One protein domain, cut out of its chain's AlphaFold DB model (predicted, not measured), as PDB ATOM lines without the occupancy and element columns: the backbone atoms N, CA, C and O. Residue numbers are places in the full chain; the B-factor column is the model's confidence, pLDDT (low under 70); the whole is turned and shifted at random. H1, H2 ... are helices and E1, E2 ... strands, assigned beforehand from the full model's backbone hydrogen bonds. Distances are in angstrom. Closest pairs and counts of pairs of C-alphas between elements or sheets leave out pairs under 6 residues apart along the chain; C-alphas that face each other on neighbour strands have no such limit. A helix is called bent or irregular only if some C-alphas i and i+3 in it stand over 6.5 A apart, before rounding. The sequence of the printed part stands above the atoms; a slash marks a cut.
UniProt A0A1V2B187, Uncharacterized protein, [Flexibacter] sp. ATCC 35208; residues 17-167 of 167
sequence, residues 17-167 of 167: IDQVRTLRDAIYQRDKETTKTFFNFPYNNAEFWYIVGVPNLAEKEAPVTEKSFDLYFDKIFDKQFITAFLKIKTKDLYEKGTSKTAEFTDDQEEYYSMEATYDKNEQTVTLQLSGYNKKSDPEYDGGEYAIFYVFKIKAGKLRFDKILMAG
ATOM      1  N   ILE A  17     134.008 114.399 117.739       97.00
ATOM      2  CA  ILE A  17     133.592 115.765 118.074       97.00
ATOM      3  C   ILE A  17     134.254 116.798 117.155       97.00
ATOM      4  O   ILE A  17     133.616 117.783 116.786       97.00
ATOM      5  N   ASP A  18     135.492 116.560 116.715       97.38
ATOM      6  CA  ASP A  18     136.132 117.396 115.692       97.38
ATOM      7  C   ASP A  18     135.384 117.285 114.363       97.38
ATOM      8  O   ASP A  18     135.120 118.293 113.718       97.38
ATOM      9  N   GLN A  19     134.928 116.083 114.015       98.31
ATOM     10  CA  GLN A  19     134.081 115.848 112.847       98.31
ATOM     11  C   GLN A  19     132.719 116.555 112.932       98.31
ATOM     12  O   GLN A  19     132.262 117.090 111.926       98.31
ATOM     13  N   VAL A  20     132.092 116.636 114.114       98.44
ATOM     14  CA  VAL A  20     130.877 117.455 114.317       98.44
ATOM     15  C   VAL A  20     131.166 118.938 114.057       98.44
ATOM     16  O   VAL A  20     130.351 119.614 113.430       98.44
ATOM     17  N   ARG A  21     132.325 119.454 114.495       98.50
ATOM     18  CA  ARG A  21     132.741 120.840 114.202       98.50
ATOM     19  C   ARG A  21     132.964 121.046 112.707       98.50
ATOM     20  O   ARG A  21     132.432 122.003 112.159       98.50
ATOM     21  N   THR A  22     133.667 120.129 112.044       98.62
ATOM     22  CA  THR A  22     133.880 120.173 110.591       98.62
ATOM     23  C   THR A  22     132.558 120.172 109.827       98.62
ATOM     24  O   THR A  22     132.384 120.993 108.934       98.62
ATOM     25  N   LEU A  23     131.607 119.308 110.199       98.75
ATOM     26  CA  LEU A  23     130.275 119.277 109.593       98.75
ATOM     27  C   LEU A  23     129.548 120.617 109.766       98.75
ATOM     28  O   LEU A  23     129.020 121.161 108.801       98.75
ATOM     29  N   ARG A  24     129.537 121.162 110.987       98.69
ATOM     30  CA  ARG A  24     128.909 122.454 111.293       98.69
ATOM     31  C   ARG A  24     129.491 123.585 110.459       98.69
ATOM     32  O   ARG A  24     128.740 124.371 109.887       98.69
ATOM     33  N   ASP A  25     130.813 123.665 110.407       98.69
ATOM     34  CA  ASP A  25     131.511 124.740 109.717       98.69
ATOM     35  C   ASP A  25     131.310 124.615 108.194       98.69
ATOM     36  O   ASP A  25     131.032 125.617 107.537       98.69
ATOM     37  N   ALA A  26     131.330 123.392 107.648       98.75
ATOM     38  CA  ALA A  26     131.035 123.128 106.239       98.75
ATOM     39  C   ALA A  26     129.598 123.517 105.859       98.75
ATOM     40  O   ALA A  26     129.394 124.203 104.858       98.75
ATOM     41  N   ILE A  27     128.607 123.157 106.682       98.69
ATOM     42  CA  ILE A  27     127.209 123.547 106.458       98.69
ATOM     43  C   ILE A  27     127.061 125.072 106.490       98.69
ATOM     44  O   ILE A  27     126.481 125.653 105.573       98.69
ATOM     45  N   TYR A  28     127.631 125.734 107.501       98.50
ATOM     46  CA  TYR A  28     127.579 127.191 107.627       98.50
ATOM     47  C   TYR A  28     128.214 127.912 106.427       98.50
ATOM     48  O   TYR A  28     127.681 128.909 105.943       98.50
ATOM     49  N   GLN A  29     129.333 127.392 105.920       98.50
ATOM     50  CA  GLN A  29     130.046 127.951 104.769       98.50
ATOM     51  C   GLN A  29     129.462 127.521 103.417       98.50
ATOM     52  O   GLN A  29     129.968 127.947 102.380       98.50
ATOM     53  N   ARG A  30     128.403 126.697 103.409       98.06
ATOM     54  CA  ARG A  30     127.849 126.056 102.204       98.06
ATOM     55  C   ARG A  30     128.890 125.248 101.420       98.06
ATOM     56  O   ARG A  30     128.788 125.113 100.199       98.06
ATOM     57  N   ASP A  31     129.875 124.684 102.112       98.62
ATOM     58  CA  ASP A  31     130.834 123.743 101.540       98.62
ATOM     59  C   ASP A  31     130.161 122.373 101.377       98.62
ATOM     60  O   ASP A  31     130.208 121.491 102.245       98.62
ATOM     61  N   LYS A  32     129.470 122.225 100.243       98.44
ATOM     62  CA  LYS A  32     128.743 121.002  99.894       98.44
ATOM     63  C   LYS A  32     129.689 119.819  99.733       98.44
ATOM     64  O   LYS A  32     129.339 118.726 100.160       98.44
ATOM     65  N   GLU A  33     130.889 120.027  99.196       98.44
ATOM     66  CA  GLU A  33     131.864 118.952  98.994       98.44
ATOM     67  C   GLU A  33     132.317 118.363 100.331       98.44
ATOM     68  O   GLU A  33     132.204 117.152 100.534       98.44
ATOM     69  N   THR A  34     132.710 119.204 101.293       98.62
ATOM     70  CA  THR A  34     133.056 118.728 102.641       98.62
ATOM     71  C   THR A  34     131.848 118.111 103.342       98.62
ATOM     72  O   THR A  34     131.968 117.043 103.946       98.62
ATOM     73  N   THR A  35     130.665 118.722 103.229       98.69
ATOM     74  CA  THR A  35     129.443 118.193 103.856       98.69
ATOM     75  C   THR A  35     129.096 116.802 103.320       98.69
ATOM     76  O   THR A  35     128.809 115.900 104.106       98.69
ATOM     77  N   LYS A  36     129.200 116.574 102.004       98.50
ATOM     78  CA  LYS A  36     128.937 115.270 101.372       98.50
ATOM     79  C   LYS A  36     129.842 114.155 101.902       98.50
ATOM     80  O   LYS A  36     129.403 113.011 101.943       98.50
ATOM     81  N   THR A  37     131.047 114.454 102.402       98.00
ATOM     82  CA  THR A  37     131.951 113.430 102.975       98.00
ATOM     83  C   THR A  37     131.400 112.726 104.223       98.00
ATOM     84  O   THR A  37     131.919 111.676 104.622       98.00
ATOM     85  N   PHE A  38     130.359 113.286 104.847       98.38
ATOM     86  CA  PHE A  38     129.643 112.685 105.972       98.38
ATOM     87  C   PHE A  38     128.522 111.736 105.532       98.38
ATOM     88  O   PHE A  38     128.015 110.988 106.363       98.38
ATOM     89  N   PHE A  39     128.159 111.718 104.253       98.06
ATOM     90  CA  PHE A  39     127.049 110.942 103.708       98.06
ATOM     91  C   PHE A  39     127.570 109.792 102.844       98.06
ATOM     92  O   PHE A  39     128.637 109.875 102.240       98.06
ATOM     93  N   ASN A  40     126.797 108.710 102.769       96.88
ATOM     94  CA  ASN A  40     127.043 107.622 101.827       96.88
ATOM     95  C   ASN A  40     125.949 107.676 100.762       96.88
ATOM     96  O   ASN A  40     124.831 107.232 101.013       96.88
ATOM     97  N   PHE A  41     126.253 108.258  99.605       97.56
ATOM     98  CA  PHE A  41     125.309 108.323  98.495       97.56
ATOM     99  C   PHE A  41     125.401 107.078  97.589       97.56
ATOM    100  O   PHE A  41     126.494 106.542  97.399       97.56
ATOM    101  N   PRO A  42     124.284 106.663  96.965       97.88
ATOM    102  CA  PRO A  42     122.927 107.078  97.304       97.88
ATOM    103  C   PRO A  42     122.469 106.477  98.643       97.88
ATOM    104  O   PRO A  42     122.943 105.414  99.043       97.88
ATOM    105  N   TYR A  43     121.503 107.118  99.300       96.81
ATOM    106  CA  TYR A  43     120.810 106.546 100.457       96.81
ATOM    107  C   TYR A  43     119.294 106.689 100.323       96.81
ATOM    108  O   TYR A  43     118.800 107.596  99.656       96.81
ATOM    109  N   ASN A  44     118.552 105.804 100.989       95.38
ATOM    110  CA  ASN A  44     117.093 105.849 101.016       95.38
ATOM    111  C   ASN A  44     116.623 106.474 102.327       95.38
ATOM    112  O   ASN A  44     116.951 105.991 103.409       95.38
ATOM    113  N   ASN A  45     115.853 107.551 102.219       96.06
ATOM    114  CA  ASN A  45     115.236 108.220 103.353       96.06
ATOM    115  C   ASN A  45     114.013 109.000 102.845       96.06
ATOM    116  O   ASN A  45     114.172 110.035 102.202       96.06
ATOM    117  N   ALA A  46     112.804 108.479 103.074       96.44
ATOM    118  CA  ALA A  46     111.570 109.114 102.603       96.44
ATOM    119  C   ALA A  46     111.340 110.491 103.255       96.44
ATOM    120  O   ALA A  46     110.951 111.437 102.573       96.44
ATOM    121  N   GLU A  47     111.670 110.616 104.543       95.94
ATOM    122  CA  GLU A  47     111.567 111.852 105.333       95.94
ATOM    123  C   GLU A  47     112.321 113.025 104.706       95.94
ATOM    124  O   GLU A  47     111.812 114.140 104.683       95.94
ATOM    125  N   PHE A  48     113.484 112.777 104.097       97.31
ATOM    126  CA  PHE A  48     114.214 113.794 103.341       97.31
ATOM    127  C   PHE A  48     113.311 114.487 102.311       97.31
ATOM    128  O   PHE A  48     113.302 115.712 102.230       97.31
ATOM    129  N   TRP A  49     112.530 113.723 101.542       97.75
ATOM    130  CA  TRP A  49     111.667 114.267 100.494       97.75
ATOM    131  C   TRP A  49     110.463 115.027 101.043       97.75
ATOM    132  O   TRP A  49     110.076 116.035 100.447       97.75
ATOM    133  N   TYR A  50     109.896 114.582 102.167       95.50
ATOM    134  CA  TYR A  50     108.849 115.332 102.860       95.50
ATOM    135  C   TYR A  50     109.385 116.680 103.350       95.50
ATOM    136  O   TYR A  50     108.806 117.716 103.028       95.50
ATOM    137  N   ILE A  51     110.554 116.679 103.998       94.75
ATOM    138  CA  ILE A  51     111.206 117.883 104.531       94.75
ATOM    139  C   ILE A  51     111.541 118.885 103.418       94.75
ATOM    140  O   ILE A  51     111.305 120.082 103.563       94.75
ATOM    141  N   VAL A  52     112.039 118.428 102.262       95.94
ATOM    142  CA  VAL A  52     112.384 119.346 101.156       95.94
ATOM    143  C   VAL A  52     111.176 119.768 100.296       95.94
ATOM    144  O   VAL A  52     111.324 120.591  99.378       95.94
ATOM    145  N   GLY A  53     109.981 119.246 100.595       95.50
ATOM    146  CA  GLY A  53     108.717 119.593  99.943       95.50
ATOM    147  C   GLY A  53     108.510 118.934  98.577       95.50
ATOM    148  O   GLY A  53     108.012 119.579  97.654       95.50
ATOM    149  N   VAL A  54     108.931 117.676  98.419       96.31
ATOM    150  CA  VAL A  54     108.811 116.900  97.169       96.31
ATOM    151  C   VAL A  54     108.258 115.487  97.458       96.31
ATOM    152  O   VAL A  54     108.912 114.484  97.162       96.31
ATOM    153  N   PRO A  55     107.056 115.370  98.058       95.38
ATOM    154  CA  PRO A  55     106.524 114.111  98.603       95.38
ATOM    155  C   PRO A  55     106.330 113.008  97.553       95.38
ATOM    156  O   PRO A  55     106.483 111.827  97.851       95.38
ATOM    157  N   ASN A  56     106.101 113.372  96.293       96.81
ATOM    158  CA  ASN A  56     106.007 112.420  95.186       96.81
ATOM    159  C   ASN A  56     107.305 111.618  94.955       96.81
ATOM    160  O   ASN A  56     107.269 110.590  94.279       96.81
ATOM    161  N   LEU A  57     108.457 112.085  95.456       96.31
ATOM    162  CA  LEU A  57     109.706 111.319  95.458       96.31
ATOM    163  C   LEU A  57     109.804 110.364  96.656       96.31
ATOM    164  O   LEU A  57     110.364 109.282  96.488       96.31
ATOM    165  N   ALA A  58     109.206 110.697  97.808       94.88
ATOM    166  CA  ALA A  58     109.049 109.753  98.921       94.88
ATOM    167  C   ALA A  58     108.169 108.567  98.518       94.88
ATOM    168  O   ALA A  58     108.572 107.422  98.692       94.88
ATOM    169  N   GLU A  59     107.011 108.836  97.912       94.19
ATOM    170  CA  GLU A  59     106.047 107.815  97.468       94.19
ATOM    171  C   GLU A  59     106.631 106.836  96.440       94.19
ATOM    172  O   GLU A  59     106.193 105.694  96.329       94.19
ATOM    173  N   LYS A  60     107.628 107.291  95.674       95.88
ATOM    174  CA  LYS A  60     108.351 106.483  94.684       95.88
ATOM    175  C   LYS A  60     109.596 105.807  95.251       95.88
ATOM    176  O   LYS A  60     110.354 105.233  94.473       95.88
ATOM    177  N   GLU A  61     109.840 105.940  96.554       94.31
ATOM    178  CA  GLU A  61     111.049 105.466  97.232       94.31
ATOM    179  C   GLU A  61     112.332 105.932  96.524       94.31
ATOM    180  O   GLU A  61     113.315 105.198  96.404       94.31
ATOM    181  N   ALA A  62     112.320 107.162  95.999       97.25
ATOM    182  CA  ALA A  62     113.441 107.671  95.229       97.25
ATOM    183  C   ALA A  62     114.692 107.771  96.125       97.25
ATOM    184  O   ALA A  62     114.613 108.327  97.227       97.25
ATOM    185  N   PRO A  63     115.861 107.290  95.672       97.81
ATOM    186  CA  PRO A  63     117.089 107.432  96.436       97.81
ATOM    187  C   PRO A  63     117.546 108.891  96.456       97.81
ATOM    188  O   PRO A  63     117.502 109.590  95.440       97.81
ATOM    189  N   VAL A  64     118.076 109.336  97.592       98.06
ATOM    190  CA  VAL A  64     118.792 110.605  97.680       98.06
ATOM    191  C   VAL A  64     120.181 110.406  97.081       98.06
ATOM    192  O   VAL A  64     121.003 109.642  97.583       98.06
ATOM    193  N   THR A  65     120.431 111.092  95.975       98.44
ATOM    194  CA  THR A  65     121.715 111.156  95.264       98.44
ATOM    195  C   THR A  65     122.495 112.412  95.657       98.44
ATOM    196  O   THR A  65     121.904 113.360  96.177       98.44
ATOM    197  N   GLU A  66     123.788 112.479  95.321       98.50
ATOM    198  CA  GLU A  66     124.571 113.719  95.467       98.50
ATOM    199  C   GLU A  66     123.906 114.903  94.756       98.50
ATOM    200  O   GLU A  66     123.766 115.976  95.330       98.50
ATOM    201  N   LYS A  67     123.395 114.693  93.535       98.31
ATOM    202  CA  LYS A  67     122.741 115.750  92.753       98.31
ATOM    203  C   LYS A  67     121.493 116.302  93.446       98.31
ATOM    204  O   LYS A  67     121.272 117.509  93.443       98.31
ATOM    205  N   SER A  68     120.656 115.431  94.013       97.75
ATOM    206  CA  SER A  68     119.481 115.874  94.774       97.75
ATOM    207  C   SER A  68     119.873 116.527  96.094       97.75
ATOM    208  O   SER A  68     119.261 117.517  96.477       97.75
ATOM    209  N   PHE A  69     120.905 116.018  96.767       98.31
ATOM    210  CA  PHE A  69     121.426 116.635  97.980       98.31
ATOM    211  C   PHE A  69     121.929 118.057  97.708       98.31
ATOM    212  O   PHE A  69     121.533 118.990  98.401       98.31
ATOM    213  N   ASP A  70     122.698 118.254  96.635       98.56
ATOM    214  CA  ASP A  70     123.189 119.571  96.230       98.56
ATOM    215  C   ASP A  70     122.050 120.529  95.863       98.56
ATOM    216  O   ASP A  70     122.119 121.718  96.198       98.56
ATOM    217  N   LEU A  71     121.006 120.022  95.196       98.31
ATOM    218  CA  LEU A  71     119.821 120.793  94.813       98.31
ATOM    219  C   LEU A  71     119.025 121.280  96.030       98.31
ATOM    220  O   LEU A  71     118.546 122.412  96.028       98.31
ATOM    221  N   TYR A  72     118.885 120.443  97.060       98.19
ATOM    222  CA  TYR A  72     118.057 120.731  98.234       98.19
ATOM    223  C   TYR A  72     118.864 121.094  99.488       98.19
ATOM    224  O   TYR A  72     118.305 121.141 100.582       98.19
ATOM    225  N   PHE A  73     120.154 121.403  99.339       98.25
ATOM    226  CA  PHE A  73     121.061 121.699 100.450       98.25
ATOM    227  C   PHE A  73     120.535 122.796 101.393       98.25
ATOM    228  O   PHE A  73     120.493 122.608 102.602       98.25
ATOM    229  N   ASP A  74     120.072 123.928 100.852       97.38
ATOM    230  CA  ASP A  74     119.551 125.037 101.669       97.38
ATOM    231  C   ASP A  74     118.155 124.750 102.258       97.38
ATOM    232  O   ASP A  74     117.693 125.491 103.120       97.38
ATOM    233  N   LYS A  75     117.465 123.696 101.794       96.81
ATOM    234  CA  LYS A  75     116.195 123.245 102.384       96.81
ATOM    235  C   LYS A  75     116.408 122.260 103.525       96.81
ATOM    236  O   LYS A  75     115.653 122.274 104.484       96.81
ATOM    237  N   ILE A  76     117.408 121.387 103.398       96.12
ATOM    238  CA  ILE A  76     117.751 120.422 104.445       96.12
ATOM    239  C   ILE A  76     118.558 121.080 105.572       96.12
ATOM    240  O   ILE A  76     118.479 120.647 106.710       96.12
ATOM    241  N   PHE A  77     119.317 122.136 105.273       97.81
ATOM    242  CA  PHE A  77     120.023 122.950 106.259       97.81
ATOM    243  C   PHE A  77     119.584 124.404 106.128       97.81
ATOM    244  O   PHE A  77     120.312 125.251 105.605       97.81
ATOM    245  N   ASP A  78     118.362 124.675 106.571       95.31
ATOM    246  CA  ASP A  78     117.785 126.012 106.529       95.31
ATOM    247  C   ASP A  78     118.458 126.986 107.518       95.31
ATOM    248  O   ASP A  78     119.384 126.662 108.276       95.31
ATOM    249  N   LYS A  79     117.990 128.236 107.503       96.19
ATOM    250  CA  LYS A  79     118.531 129.304 108.350       96.19
ATOM    251  C   LYS A  79     118.431 128.948 109.839       96.19
ATOM    252  O   LYS A  79     119.359 129.250 110.599       96.19
ATOM    253  N   GLN A  80     117.328 128.340 110.264       95.94
ATOM    254  CA  GLN A  80     117.048 127.999 111.655       95.94
ATOM    255  C   GLN A  80     117.966 126.871 112.131       95.94
ATOM    256  O   GLN A  80     118.601 127.014 113.180       95.94
ATOM    257  N   PHE A  81     118.138 125.821 111.324       97.81
ATOM    258  CA  PHE A  81     119.111 124.761 111.559       97.81
ATOM    259  C   PHE A  81     120.519 125.334 111.718       97.81
ATOM    260  O   PHE A  81     121.172 125.083 112.732       97.81
ATOM    261  N   ILE A  82     120.981 126.141 110.755       98.31
ATOM    262  CA  ILE A  82     122.328 126.732 110.777       98.31
ATOM    263  C   ILE A  82     122.519 127.573 112.043       98.31
ATOM    264  O   ILE A  82     123.512 127.423 112.759       98.31
ATOM    265  N   THR A  83     121.548 128.433 112.354       97.75
ATOM    266  CA  THR A  83     121.589 129.314 113.527       97.75
ATOM    267  C   THR A  83     121.683 128.520 114.824       97.75
ATOM    268  O   THR A  83     122.465 128.872 115.713       97.75
ATOM    269  N   ALA A  84     120.900 127.451 114.950       98.06
ATOM    270  CA  ALA A  84     120.900 126.618 116.140       98.06
ATOM    271  C   ALA A  84     122.185 125.780 116.241       98.06
ATOM    272  O   ALA A  84     122.821 125.753 117.297       98.06
ATOM    273  N   PHE A  85     122.638 125.178 115.139       98.62
ATOM    274  CA  PHE A  85     123.824 124.325 115.132       98.62
ATOM    275  C   PHE A  85     125.106 125.105 115.461       98.62
ATOM    276  O   PHE A  85     125.963 124.615 116.202       98.62
ATOM    277  N   LEU A  86     125.214 126.365 115.020       98.25
ATOM    278  CA  LEU A  86     126.299 127.274 115.418       98.25
ATOM    279  C   LEU A  86     126.354 127.532 116.931       98.25
ATOM    280  O   LEU A  86     127.438 127.728 117.483       98.25
ATOM    281  N   LYS A  87     125.202 127.510 117.612       97.94
ATOM    282  CA  LYS A  87     125.087 127.756 119.057       97.94
ATOM    283  C   LYS A  87     125.343 126.507 119.909       97.94
ATOM    284  O   LYS A  87     125.467 126.633 121.128       97.94
ATOM    285  N   ILE A  88     125.454 125.322 119.303       98.50
ATOM    286  CA  ILE A  88     125.771 124.084 120.023       98.50
ATOM    287  C   ILE A  88     127.187 124.147 120.603       98.50
ATOM    288  O   ILE A  88     128.195 124.305 119.904       98.50
ATOM    289  N   LYS A  89     127.275 123.962 121.922       98.00
ATOM    290  CA  LYS A  89     128.540 123.941 122.659       98.00
ATOM    291  C   LYS A  89     129.146 122.546 122.573       98.00
ATOM    292  O   LYS A  89     128.902 121.691 123.417       98.00
ATOM    293  N   THR A  90     129.996 122.324 121.573       96.81
ATOM    294  CA  THR A  90     130.652 121.017 121.348       96.81
ATOM    295  C   THR A  90     131.466 120.503 122.542       96.81
ATOM    296  O   THR A  90     131.608 119.296 122.696       96.81
ATOM    297  N   LYS A  91     131.964 121.389 123.417       97.25
ATOM    298  CA  LYS A  91     132.582 120.992 124.692       97.25
ATOM    299  C   LYS A  91     131.578 120.294 125.618       97.25
ATOM    300  O   LYS A  91     131.872 119.212 126.107       97.25
ATOM    301  N   ASP A  92     130.393 120.880 125.801       98.00
ATOM    302  CA  ASP A  92     129.332 120.279 126.618       98.00
ATOM    303  C   ASP A  92     128.861 118.955 126.005       98.00
ATOM    304  O   ASP A  92     128.754 117.962 126.717       98.00
ATOM    305  N   LEU A  93     128.676 118.905 124.680       98.06
ATOM    306  CA  LEU A  93     128.303 117.668 123.985       98.06
ATOM    307  C   LEU A  93     129.334 116.547 124.211       98.06
ATOM    308  O   LEU A  93     128.954 115.404 124.444       98.06
ATOM    309  N   TYR A  94     130.628 116.870 124.174       96.44
ATOM    310  CA  TYR A  94     131.699 115.898 124.393       96.44
ATOM    311  C   TYR A  94     131.800 115.430 125.850       96.44
ATOM    312  O   TYR A  94     131.953 114.239 126.105       96.44
ATOM    313  N   GLU A  95     131.719 116.356 126.808       96.06
ATOM    314  CA  GLU A  95     131.935 116.064 128.232       96.06
ATOM    315  C   GLU A  95     130.693 115.482 128.918       96.06
ATOM    316  O   GLU A  95     130.815 114.629 129.795       96.06
ATOM    317  N   LYS A  96     129.498 115.944 128.533       97.50
ATOM    318  CA  LYS A  96     128.222 115.618 129.193       97.50
ATOM    319  C   LYS A  96     127.321 114.719 128.351       97.50
ATOM    320  O   LYS A  96     126.328 114.219 128.865       97.50
ATOM    321  N   GLY A  97     127.626 114.551 127.065       97.88
ATOM    322  CA  GLY A  97     126.768 113.831 126.123       97.88
ATOM    323  C   GLY A  97     125.563 114.638 125.630       97.88
ATOM    324  O   GLY A  97     124.763 114.107 124.871       97.88
ATOM    325  N   THR A  98     125.415 115.908 126.021       98.44
ATOM    326  CA  THR A  98     124.322 116.772 125.546       98.44
ATOM    327  C   THR A  98     124.730 118.244 125.491       98.44
ATOM    328  O   THR A  98     125.560 118.714 126.274       98.44
ATOM    329  N   SER A  99     124.146 118.988 124.556       98.56
ATOM    330  CA  SER A  99     124.213 120.444 124.484       98.56
ATOM    331  C   SER A  99     122.930 120.986 123.869       98.56
ATOM    332  O   SER A  99     122.492 120.503 122.829       98.56
ATOM    333  N   LYS A 100     122.346 122.010 124.489       98.25
ATOM    334  CA  LYS A 100     121.088 122.610 124.044       98.25
ATOM    335  C   LYS A 100     121.236 124.111 123.852       98.25
ATOM    336  O   LYS A 100     121.903 124.782 124.646       98.25
ATOM    337  N   THR A 101     120.621 124.643 122.802       97.94
ATOM    338  CA  THR A 101     120.543 126.088 122.586       97.94
ATOM    339  C   THR A 101     119.466 126.701 123.475       97.94
ATOM    340  O   THR A 101     118.455 126.067 123.773       97.94
ATOM    341  N   ALA A 102     119.633 127.972 123.843       96.50
ATOM    342  CA  ALA A 102     118.474 128.759 124.248       96.50
ATOM    343  C   ALA A 102     117.475 128.827 123.081       96.50
ATOM    344  O   ALA A 102     117.877 128.763 121.912       96.50
ATOM    345  N   GLU A 103     116.195 128.957 123.413       94.94
ATOM    346  CA  GLU A 103     115.149 129.247 122.438       94.94
ATOM    347  C   GLU A 103     115.447 130.564 121.706       94.94
ATOM    348  O   GLU A 103     115.976 131.514 122.292       94.94
ATOM    349  N   PHE A 104     115.131 130.616 120.414       94.12
ATOM    350  CA  PHE A 104     115.250 131.818 119.596       94.12
ATOM    351  C   PHE A 104     114.095 131.924 118.595       94.12
ATOM    352  O   PHE A 104     113.441 130.939 118.284       94.12
ATOM    353  N   THR A 105     113.855 133.134 118.099       91.94
ATOM    354  CA  THR A 105     112.802 133.470 117.133       91.94
ATOM    355  C   THR A 105     113.298 134.609 116.244       91.94
ATOM    356  O   THR A 105     114.139 135.401 116.685       91.94
ATOM    357  N   ASP A 106     112.796 134.683 115.014       80.19
ATOM    358  CA  ASP A 106     113.055 135.792 114.090       80.19
ATOM    359  C   ASP A 106     111.878 136.793 114.018       80.19
ATOM    360  O   ASP A 106     112.086 137.944 113.636       80.19
ATOM    361  N   ASP A 107     110.664 136.385 114.401       81.44
ATOM    362  CA  ASP A 107     109.405 137.111 114.155       81.44
ATOM    363  C   ASP A 107     108.467 137.202 115.377       81.44
ATOM    364  O   ASP A 107     107.427 137.854 115.308       81.44
ATOM    365  N   GLN A 108     108.855 136.615 116.516       80.56
ATOM    366  CA  GLN A 108     108.038 136.474 117.733       80.56
ATOM    367  C   GLN A 108     106.786 135.595 117.575       80.56
ATOM    368  O   GLN A 108     105.918 135.600 118.451       80.56
ATOM    369  N   GLU A 109     106.694 134.827 116.495       83.25
ATOM    370  CA  GLU A 109     105.606 133.884 116.238       83.25
ATOM    371  C   GLU A 109     106.141 132.455 116.253       83.25
ATOM    372  O   GLU A 109     105.609 131.611 116.979       83.25
ATOM    373  N   GLU A 110     107.242 132.219 115.541       87.94
ATOM    374  CA  GLU A 110     107.901 130.926 115.417       87.94
ATOM    375  C   GLU A 110     109.141 130.850 116.307       87.94
ATOM    376  O   GLU A 110     110.030 131.709 116.275       87.94
ATOM    377  N   TYR A 111     109.211 129.799 117.114       92.88
ATOM    378  CA  TYR A 111     110.250 129.593 118.110       92.88
ATOM    379  C   TYR A 111     111.004 128.304 117.837       92.88
ATOM    380  O   TYR A 111     110.418 127.274 117.526       92.88
ATOM    381  N   TYR A 112     112.320 128.376 118.000       95.75
ATOM    382  CA  TYR A 112     113.250 127.337 117.599       95.75
ATOM    383  C   TYR A 112     114.244 127.026 118.709       95.75
ATOM    384  O   TYR A 112     114.732 127.916 119.413       95.75
ATOM    385  N   SER A 113     114.620 125.759 118.832       97.31
ATOM    386  CA  SER A 113     115.764 125.340 119.643       97.31
ATOM    387  C   SER A 113     116.402 124.085 119.066       97.31
ATOM    388  O   SER A 113     115.742 123.318 118.370       97.31
ATOM    389  N   MET A 114     117.686 123.867 119.349       98.62
ATOM    390  CA  MET A 114     118.349 122.610 119.016       98.62
ATOM    391  C   MET A 114     118.910 121.940 120.257       98.62
ATOM    392  O   MET A 114     119.575 122.579 121.075       98.62
ATOM    393  N   GLU A 115     118.684 120.636 120.353       98.69
ATOM    394  CA  GLU A 115     119.349 119.752 121.297       98.69
ATOM    395  C   GLU A 115     120.236 118.770 120.531       98.69
ATOM    396  O   GLU A 115     119.782 118.048 119.646       98.69
ATOM    397  N   ALA A 116     121.526 118.768 120.854       98.81
ATOM    398  CA  ALA A 116     122.480 117.790 120.370       98.81
ATOM    399  C   ALA A 116     122.733 116.758 121.469       98.81
ATOM    400  O   ALA A 116     123.083 117.142 122.585       98.81
ATOM    401  N   THR A 117     122.619 115.471 121.155       98.75
ATOM    402  CA  THR A 117     122.884 114.371 122.092       98.75
ATOM    403  C   THR A 117     123.910 113.400 121.523       98.75
ATOM    404  O   THR A 117     123.992 113.202 120.313       98.75
ATOM    405  N   TYR A 118     124.721 112.810 122.400       98.56
ATOM    406  CA  TYR A 118     125.638 111.723 122.084       98.56
ATOM    407  C   TYR A 118     125.314 110.508 122.953       98.56
ATOM    408  O   TYR A 118     125.541 110.509 124.164       98.56
ATOM    409  N   ASP A 119     124.817 109.456 122.312       97.81
ATOM    410  CA  ASP A 119     124.645 108.147 122.926       97.81
ATOM    411  C   ASP A 119     125.938 107.339 122.765       97.81
ATOM    412  O   ASP A 119     126.332 106.948 121.659       97.81
ATOM    413  N   LYS A 120     126.606 107.078 123.892       94.94
ATOM    414  CA  LYS A 120     127.857 106.317 123.934       94.94
ATOM    415  C   LYS A 120     127.659 104.830 123.631       94.94
ATOM    416  O   LYS A 120     128.563 104.227 123.055       94.94
ATOM    417  N   ASN A 121     126.531 104.238 124.012       95.75
ATOM    418  CA  ASN A 121     126.271 102.817 123.787       95.75
ATOM    419  C   ASN A 121     125.984 102.569 122.306       95.75
ATOM    420  O   ASN A 121     126.575 101.686 121.692       95.75
ATOM    421  N   GLU A 122     125.156 103.431 121.721       96.62
ATOM    422  CA  GLU A 122     124.749 103.354 120.319       96.62
ATOM    423  C   GLU A 122     125.738 104.020 119.356       96.62
ATOM    424  O   GLU A 122     125.524 103.998 118.139       96.62
ATOM    425  N   GLN A 123     126.792 104.656 119.884       97.56
ATOM    426  CA  GLN A 123     127.767 105.443 119.122       97.56
ATOM    427  C   GLN A 123     127.063 106.421 118.165       97.56
ATOM    428  O   GLN A 123     127.342 106.458 116.966       97.56
ATOM    429  N   THR A 124     126.084 107.166 118.683       98.50
ATOM    430  CA  THR A 124     125.158 107.981 117.878       98.50
ATOM    431  C   THR A 124     125.184 109.431 118.315       98.50
ATOM    432  O   THR A 124     125.063 109.708 119.502       98.50
ATOM    433  N   VAL A 125     125.303 110.348 117.358       98.75
ATOM    434  CA  VAL A 125     125.077 111.780 117.564       98.75
ATOM    435  C   VAL A 125     123.755 112.153 116.909       98.75
ATOM    436  O   VAL A 125     123.573 111.897 115.720       98.75
ATOM    437  N   THR A 126     122.857 112.778 117.659       98.81
ATOM    438  CA  THR A 126     121.581 113.285 117.142       98.81
ATOM    439  C   THR A 126     121.554 114.795 117.288       98.81
ATOM    440  O   THR A 126     121.846 115.309 118.364       98.81
ATOM    441  N   LEU A 127     121.196 115.506 116.221       98.81
ATOM    442  CA  LEU A 127     120.842 116.923 116.267       98.81
ATOM    443  C   LEU A 127     119.325 117.016 116.107       98.81
ATOM    444  O   LEU A 127     118.811 116.696 115.041       98.81
ATOM    445  N   GLN A 128     118.614 117.410 117.154       98.50
ATOM    446  CA  GLN A 128     117.170 117.622 117.127       98.50
ATOM    447  C   GLN A 128     116.898 119.118 117.023       98.50
ATOM    448  O   GLN A 128     117.159 119.844 117.980       98.50
ATOM    449  N   LEU A 129     116.376 119.578 115.888       98.00
ATOM    450  CA  LEU A 129     115.833 120.926 115.733       98.00
ATOM    451  C   LEU A 129     114.337 120.882 116.041       98.00
ATOM    452  O   LEU A 129     113.597 120.246 115.303       98.00
ATOM    453  N   SER A 130     113.907 121.557 117.100       96.38
ATOM    454  CA  SER A 130     112.492 121.738 117.433       96.38
ATOM    455  C   SER A 130     112.010 123.115 116.995       96.38
ATOM    456  O   SER A 130     112.721 124.102 117.212       96.38
ATOM    457  N   GLY A 131     110.810 123.165 116.424       92.88
ATOM    458  CA  GLY A 131     110.087 124.377 116.056       92.88
ATOM    459  C   GLY A 131     108.664 124.343 116.612       92.88
ATOM    460  O   GLY A 131     108.086 123.267 116.724       92.88
ATOM    461  N   TYR A 132     108.114 125.493 116.984       89.44
ATOM    462  CA  TYR A 132     106.699 125.633 117.338       89.44
ATOM    463  C   TYR A 132     106.206 127.066 117.129       89.44
ATOM    464  O   TYR A 132     107.007 128.004 117.100       89.44
ATOM    465  N   ASN A 133     104.888 127.248 117.015       83.19
ATOM    466  CA  ASN A 133     104.270 128.564 116.872       83.19
ATOM    467  C   ASN A 133     103.480 128.934 118.140       83.19
ATOM    468  O   ASN A 133     102.597 128.199 118.556       83.19
ATOM    469  N   LYS A 134     103.750 130.088 118.770       71.38
ATOM    470  CA  LYS A 134     103.007 130.502 119.990       71.38
ATOM    471  C   LYS A 134     101.598 131.033 119.718       71.38
ATOM    472  O   LYS A 134     100.830 131.206 120.662       71.38
ATOM    473  N   LYS A 135     101.274 131.349 118.464       68.56
ATOM    474  CA  LYS A 135      99.968 131.868 118.035       68.56
ATOM    475  C   LYS A 135      99.051 130.789 117.459       68.56
ATOM    476  O   LYS A 135      97.930 131.126 117.081       68.56
ATOM    477  N   SER A 136      99.492 129.532 117.370       64.25
ATOM    478  CA  SER A 136      98.613 128.440 116.949       64.25
ATOM    479  C   SER A 136      97.491 128.249 117.968       64.25
ATOM    480  O   SER A 136      97.733 128.189 119.176       64.25
ATOM    481  N   ASP A 137      96.262 128.194 117.466       56.19
ATOM    482  CA  ASP A 137      95.058 127.942 118.250       56.19
ATOM    483  C   ASP A 137      95.176 126.574 118.955       56.19
ATOM    484  O   ASP A 137      95.453 125.593 118.269       56.19
ATOM    485  N   PRO A 138      94.965 126.467 120.282       54.88
ATOM    486  CA  PRO A 138      95.017 125.196 121.010       54.88
ATOM    487  C   PRO A 138      94.106 124.089 120.453       54.88
ATOM    488  O   PRO A 138      94.281 122.927 120.814       54.88
ATOM    489  N   GLU A 139      93.113 124.437 119.628       54.12
ATOM    490  CA  GLU A 139      92.189 123.497 118.982       54.12
ATOM    491  C   GLU A 139      92.769 122.841 117.707       54.12
ATOM    492  O   GLU A 139      92.290 121.789 117.282       54.12
ATOM    493  N   TYR A 140      93.834 123.410 117.128       54.56
ATOM    494  CA  TYR A 140      94.588 122.842 116.010       54.56
ATOM    495  C   TYR A 140      96.000 122.515 116.494       54.56
ATOM    496  O   TYR A 140      96.768 123.427 116.782       54.56
ATOM    497  N   ASP A 141      96.306 121.218 116.600       51.59
ATOM    498  CA  ASP A 141      97.588 120.644 117.043       51.59
ATOM    499  C   ASP A 141      98.773 121.576 116.724       51.59
ATOM    500  O   ASP A 141      99.025 121.898 115.560       51.59
ATOM    501  N   GLY A 142      99.386 122.117 117.781       52.06
ATOM    502  CA  GLY A 142      99.958 123.471 117.875       52.06
ATOM    503  C   GLY A 142     101.240 123.763 117.093       52.06
ATOM    504  O   GLY A 142     102.155 124.387 117.626       52.06
ATOM    505  N   GLY A 143     101.339 123.308 115.843       68.00
ATOM    506  CA  GLY A 143     102.450 123.607 114.941       68.00
ATOM    507  C   GLY A 143     103.822 123.199 115.482       68.00
ATOM    508  O   GLY A 143     104.830 123.709 114.991       68.00
ATOM    509  N   GLU A 144     103.871 122.341 116.507       85.75
ATOM    510  CA  GLU A 144     105.115 121.826 117.058       85.75
ATOM    511  C   GLU A 144     105.655 120.746 116.132       85.75
ATOM    512  O   GLU A 144     104.938 119.849 115.697       85.75
ATOM    513  N   TYR A 145     106.943 120.813 115.844       91.38
ATOM    514  CA  TYR A 145     107.627 119.771 115.106       91.38
ATOM    515  C   TYR A 145     109.067 119.644 115.582       91.38
ATOM    516  O   TYR A 145     109.654 120.542 116.193       91.38
ATOM    517  N   ALA A 146     109.664 118.502 115.278       95.44
ATOM    518  CA  ALA A 146     111.063 118.221 115.493       95.44
ATOM    519  C   ALA A 146     111.648 117.505 114.276       95.44
ATOM    520  O   ALA A 146     111.117 116.499 113.810       95.44
ATOM    521  N   ILE A 147     112.784 118.000 113.792       97.62
ATOM    522  CA  ILE A 147     113.587 117.349 112.761       97.62
ATOM    523  C   ILE A 147     114.848 116.796 113.419       97.62
ATOM    524  O   ILE A 147     115.627 117.545 114.015       97.62
ATOM    525  N   PHE A 148     115.073 115.490 113.299       98.38
ATOM    526  CA  PHE A 148     116.235 114.815 113.874       98.38
ATOM    527  C   PHE A 148     117.214 114.420 112.778       98.38
ATOM    528  O   PHE A 148     116.877 113.644 111.888       98.38
ATOM    529  N   TYR A 149     118.451 114.889 112.894       98.62
ATOM    530  CA  TYR A 149     119.573 114.526 112.038       98.62
ATOM    531  C   TYR A 149     120.447 113.544 112.812       98.62
ATOM    532  O   TYR A 149     121.105 113.918 113.786       98.62
ATOM    533  N   VAL A 150     120.421 112.278 112.407       98.69
ATOM    534  CA  VAL A 150     121.065 111.180 113.127       98.69
ATOM    535  C   VAL A 150     122.349 110.783 112.414       98.69
ATOM    536  O   VAL A 150     122.357 110.493 111.216       98.69
ATOM    537  N   PHE A 151     123.434 110.718 113.178       98.69
ATOM    538  CA  PHE A 151     124.750 110.307 112.720       98.69
ATOM    539  C   PHE A 151     125.251 109.132 113.558       98.69
ATOM    540  O   PHE A 151     125.214 109.169 114.786       98.69
ATOM    541  N   LYS A 152     125.783 108.103 112.904       98.38
ATOM    542  CA  LYS A 152     126.484 106.988 113.549       98.38
ATOM    543  C   LYS A 152     127.991 107.216 113.487       98.38
ATOM    544  O   LYS A 152     128.522 107.657 112.468       98.38
ATOM    545  N   ILE A 153     128.693 106.858 114.554       97.75
ATOM    546  CA  ILE A 153     130.154 106.839 114.602       97.75
ATOM    547  C   ILE A 153     130.609 105.410 114.309       97.75
ATOM    548  O   ILE A 153     130.446 104.505 115.123       97.75
ATOM    549  N   LYS A 154     131.177 105.189 113.120       94.25
ATOM    550  CA  LYS A 154     131.675 103.878 112.677       94.25
ATOM    551  C   LYS A 154     133.175 103.962 112.443       94.25
ATOM    552  O   LYS A 154     133.625 104.781 111.647       94.25
ATOM    553  N   ALA A 155     133.949 103.133 113.146       91.88
ATOM    554  CA  ALA A 155     135.417 103.166 113.107       91.88
ATOM    555  C   ALA A 155     135.986 104.589 113.325       91.88
ATOM    556  O   ALA A 155     136.863 105.045 112.594       91.88
ATOM    557  N   GLY A 156     135.416 105.320 114.290       91.62
ATOM    558  CA  GLY A 156     135.800 106.699 114.606       91.62
ATOM    559  C   GLY A 156     135.307 107.760 113.616       91.62
ATOM    560  O   GLY A 156     135.545 108.941 113.850       91.62
ATOM    561  N   LYS A 157     134.604 107.384 112.540       95.69
ATOM    562  CA  LYS A 157     134.078 108.317 111.534       95.69
ATOM    563  C   LYS A 157     132.605 108.623 111.763       95.69
ATOM    564  O   LYS A 157     131.792 107.702 111.833       95.69
ATOM    565  N   LEU A 158     132.269 109.906 111.817       98.00
ATOM    566  CA  LEU A 158     130.902 110.405 111.821       98.00
ATOM    567  C   LEU A 158     130.295 110.191 110.428       98.00
ATOM    568  O   LEU A 158     130.860 110.598 109.404       98.00
ATOM    569  N   ARG A 159     129.155 109.507 110.385       98.12
ATOM    570  CA  ARG A 159     128.426 109.196 109.158       98.12
ATOM    571  C   ARG A 159     126.952 109.461 109.361       98.12
ATOM    572  O   ARG A 159     126.382 108.985 110.337       98.12
ATOM    573  N   PHE A 160     126.352 110.201 108.442       98.50
ATOM    574  CA  PHE A 160     124.914 110.371 108.383       98.50
ATOM    575  C   PHE A 160     124.243 108.999 108.277       98.50
ATOM    576  O   PHE A 160     124.679 108.141 107.506       98.50
ATOM    577  N   ASP A 161     123.213 108.803 109.090       98.31
ATOM    578  CA  ASP A 161     122.401 107.590 109.128       98.31
ATOM    579  C   ASP A 161     121.024 107.876 108.532       98.31
ATOM    580  O   ASP A 161     120.610 107.243 107.563       98.31
ATOM    581  N   LYS A 162     120.329 108.872 109.086       97.75
ATOM    582  CA  LYS A 162     118.982 109.249 108.662       97.75
ATOM    583  C   LYS A 162     118.608 110.643 109.138       97.75
ATOM    584  O   LYS A 162     119.142 111.149 110.122       97.75
ATOM    585  N   ILE A 163     117.627 111.207 108.451       97.69
ATOM    586  CA  ILE A 163     116.806 112.304 108.941       97.69
ATOM    587  C   ILE A 163     115.387 111.787 109.191       97.69
ATOM    588  O   ILE A 163     114.964 110.834 108.529       97.69
ATOM    589  N   LEU A 164     114.688 112.356 110.166       95.94
ATOM    590  CA  LEU A 164     113.271 112.096 110.412       95.94
ATOM    591  C   LEU A 164     112.572 113.348 110.936       95.94
ATOM    592  O   LEU A 164     113.205 114.164 111.608       95.94
ATOM    593  N   MET A 165     111.281 113.462 110.652       93.00
ATOM    594  CA  MET A 165     110.404 114.476 111.217       93.00
ATOM    595  C   MET A 165     109.422 113.819 112.196       93.00
ATOM    596  O   MET A 165     108.961 112.702 111.972       93.00
ATOM    597  N   ALA A 166     109.133 114.495 113.301       89.94
ATOM    598  CA  ALA A 166     108.055 114.157 114.224       89.94
ATOM    599  C   ALA A 166     107.308 115.439 114.596       89.94
ATOM    600  O   ALA A 166     107.921 116.505 114.607       89.94
ATOM    601  N   GLY A 167     106.021 115.337 114.903       76.69
ATOM    602  CA  GLY A 167     105.136 116.486 115.094       76.69
ATOM    603  C   GLY A 167     103.762 116.147 114.572       76.69
ATOM    604  O   GLY A 167     103.702 115.693 113.406       76.69
TER     605      GLY A 167
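AT A GLANCE: This is residues 17 to 167 of the 167 residues of an uncharacterized protein of [Flexibacter] sp. ATCC 35208 (UniProt A0A1V2B187). A twisted sheet of five strands has helices over one face, while its other face is bare. H1 and H6 lie slantwise over that face, H7 and H3 are at its two edge strands, and H2, H4 and H5 are farther out, off the sheet. The printed part has 151 residues, with seven named helices followed by five named strands; the sheet's order is E1 E2 E3 E4 E5, all antiparallel, and the class is mixed, helices and strands. The whole is compact, with a radius of gyration of the C-alphas of 15.6 A and spans of 48 by 42 by 30 A.

HOW THE PARTS SIT: E1, residues 98 to 100, E2, 110 to 119, E3, 124 to 133, E4, 145 to 154, and E5, 157 to 166, form a meander, each strand the antiparallel neighbour of the one before. Pairs within hydrogen-bond range include N 99 and O 116, 2.9 A, between E1 and E2; N 115 and O 128, 2.9 A, between E2 and E3; N 127 and O 149, 2.9 A, between E3 and E4; and N 148 and O 164, 2.8 A, between E4 and E5. Two layers are formed, helices on one face of a sheet, by H1, residues 17 to 28, H3, 46 to 51, H6, 79 to 87, and H7, 90 to 96. H6 has a height over the sheet of 8.7 A, and the C-alphas of Ala 84 and Met 114 are its closest to E2, 5.6 A. H3 runs across the strands, over E5, with the C-alphas of Glu 47 and Leu 164 closest at 5.4 A. H7 stands up from the sheet, its line rising 49 degrees. H1 touches H6 with residues 24 to 28 alone, at a shallow tilt of 34 degrees, only just short of steep, opposite ways; the C-alphas of Tyr 28 and Ile 82 are closest, 6.1 A. H2, residues 32 to 36, touches H1, closest at the C-alphas of Ala 26 and Thr 35, 5.7 A. H4, residues 55 to 58, touches H3, closest at the C-alphas of Ala 46 and Ala 58, 4.5 A. H5, residues 66 to 76, is irregular, with C-alphas 71 and 74 8.1 A apart, and only just touches H3, with 3 pairs of C-alphas within 8 A, the closest being Ile 51 and Ile 76, 7.0 A. In H1, H2, H3 and H7 every O i to N i+4 pair is within hydrogen-bond range; in H5 5 of 7 are, in H6 4 of 5, and H4 is too short for such a pair.

IN THESE COORDINATES: E2 and E3 each measure 29.3 A from first to last C-alpha, E4 28.9 A and E5 26.8 A. H1 measures 16.6 A, H5 13.1 A and H6 12.6 A. H1 begins at C-alpha 17, (133.592, 115.765, 118.074), and E5 ends at C-alpha 166, (108.055, 114.157, 114.224).

THE WHOLE: The two C-alphas farthest apart are those of Glu 139 and Ala 155, 48.1 A. The printed part has no cut. The link from E3 to E4, 11 residues, is long. The mean pLDDT of the printed part is 93.8, and residues 135 to 143 are under 70.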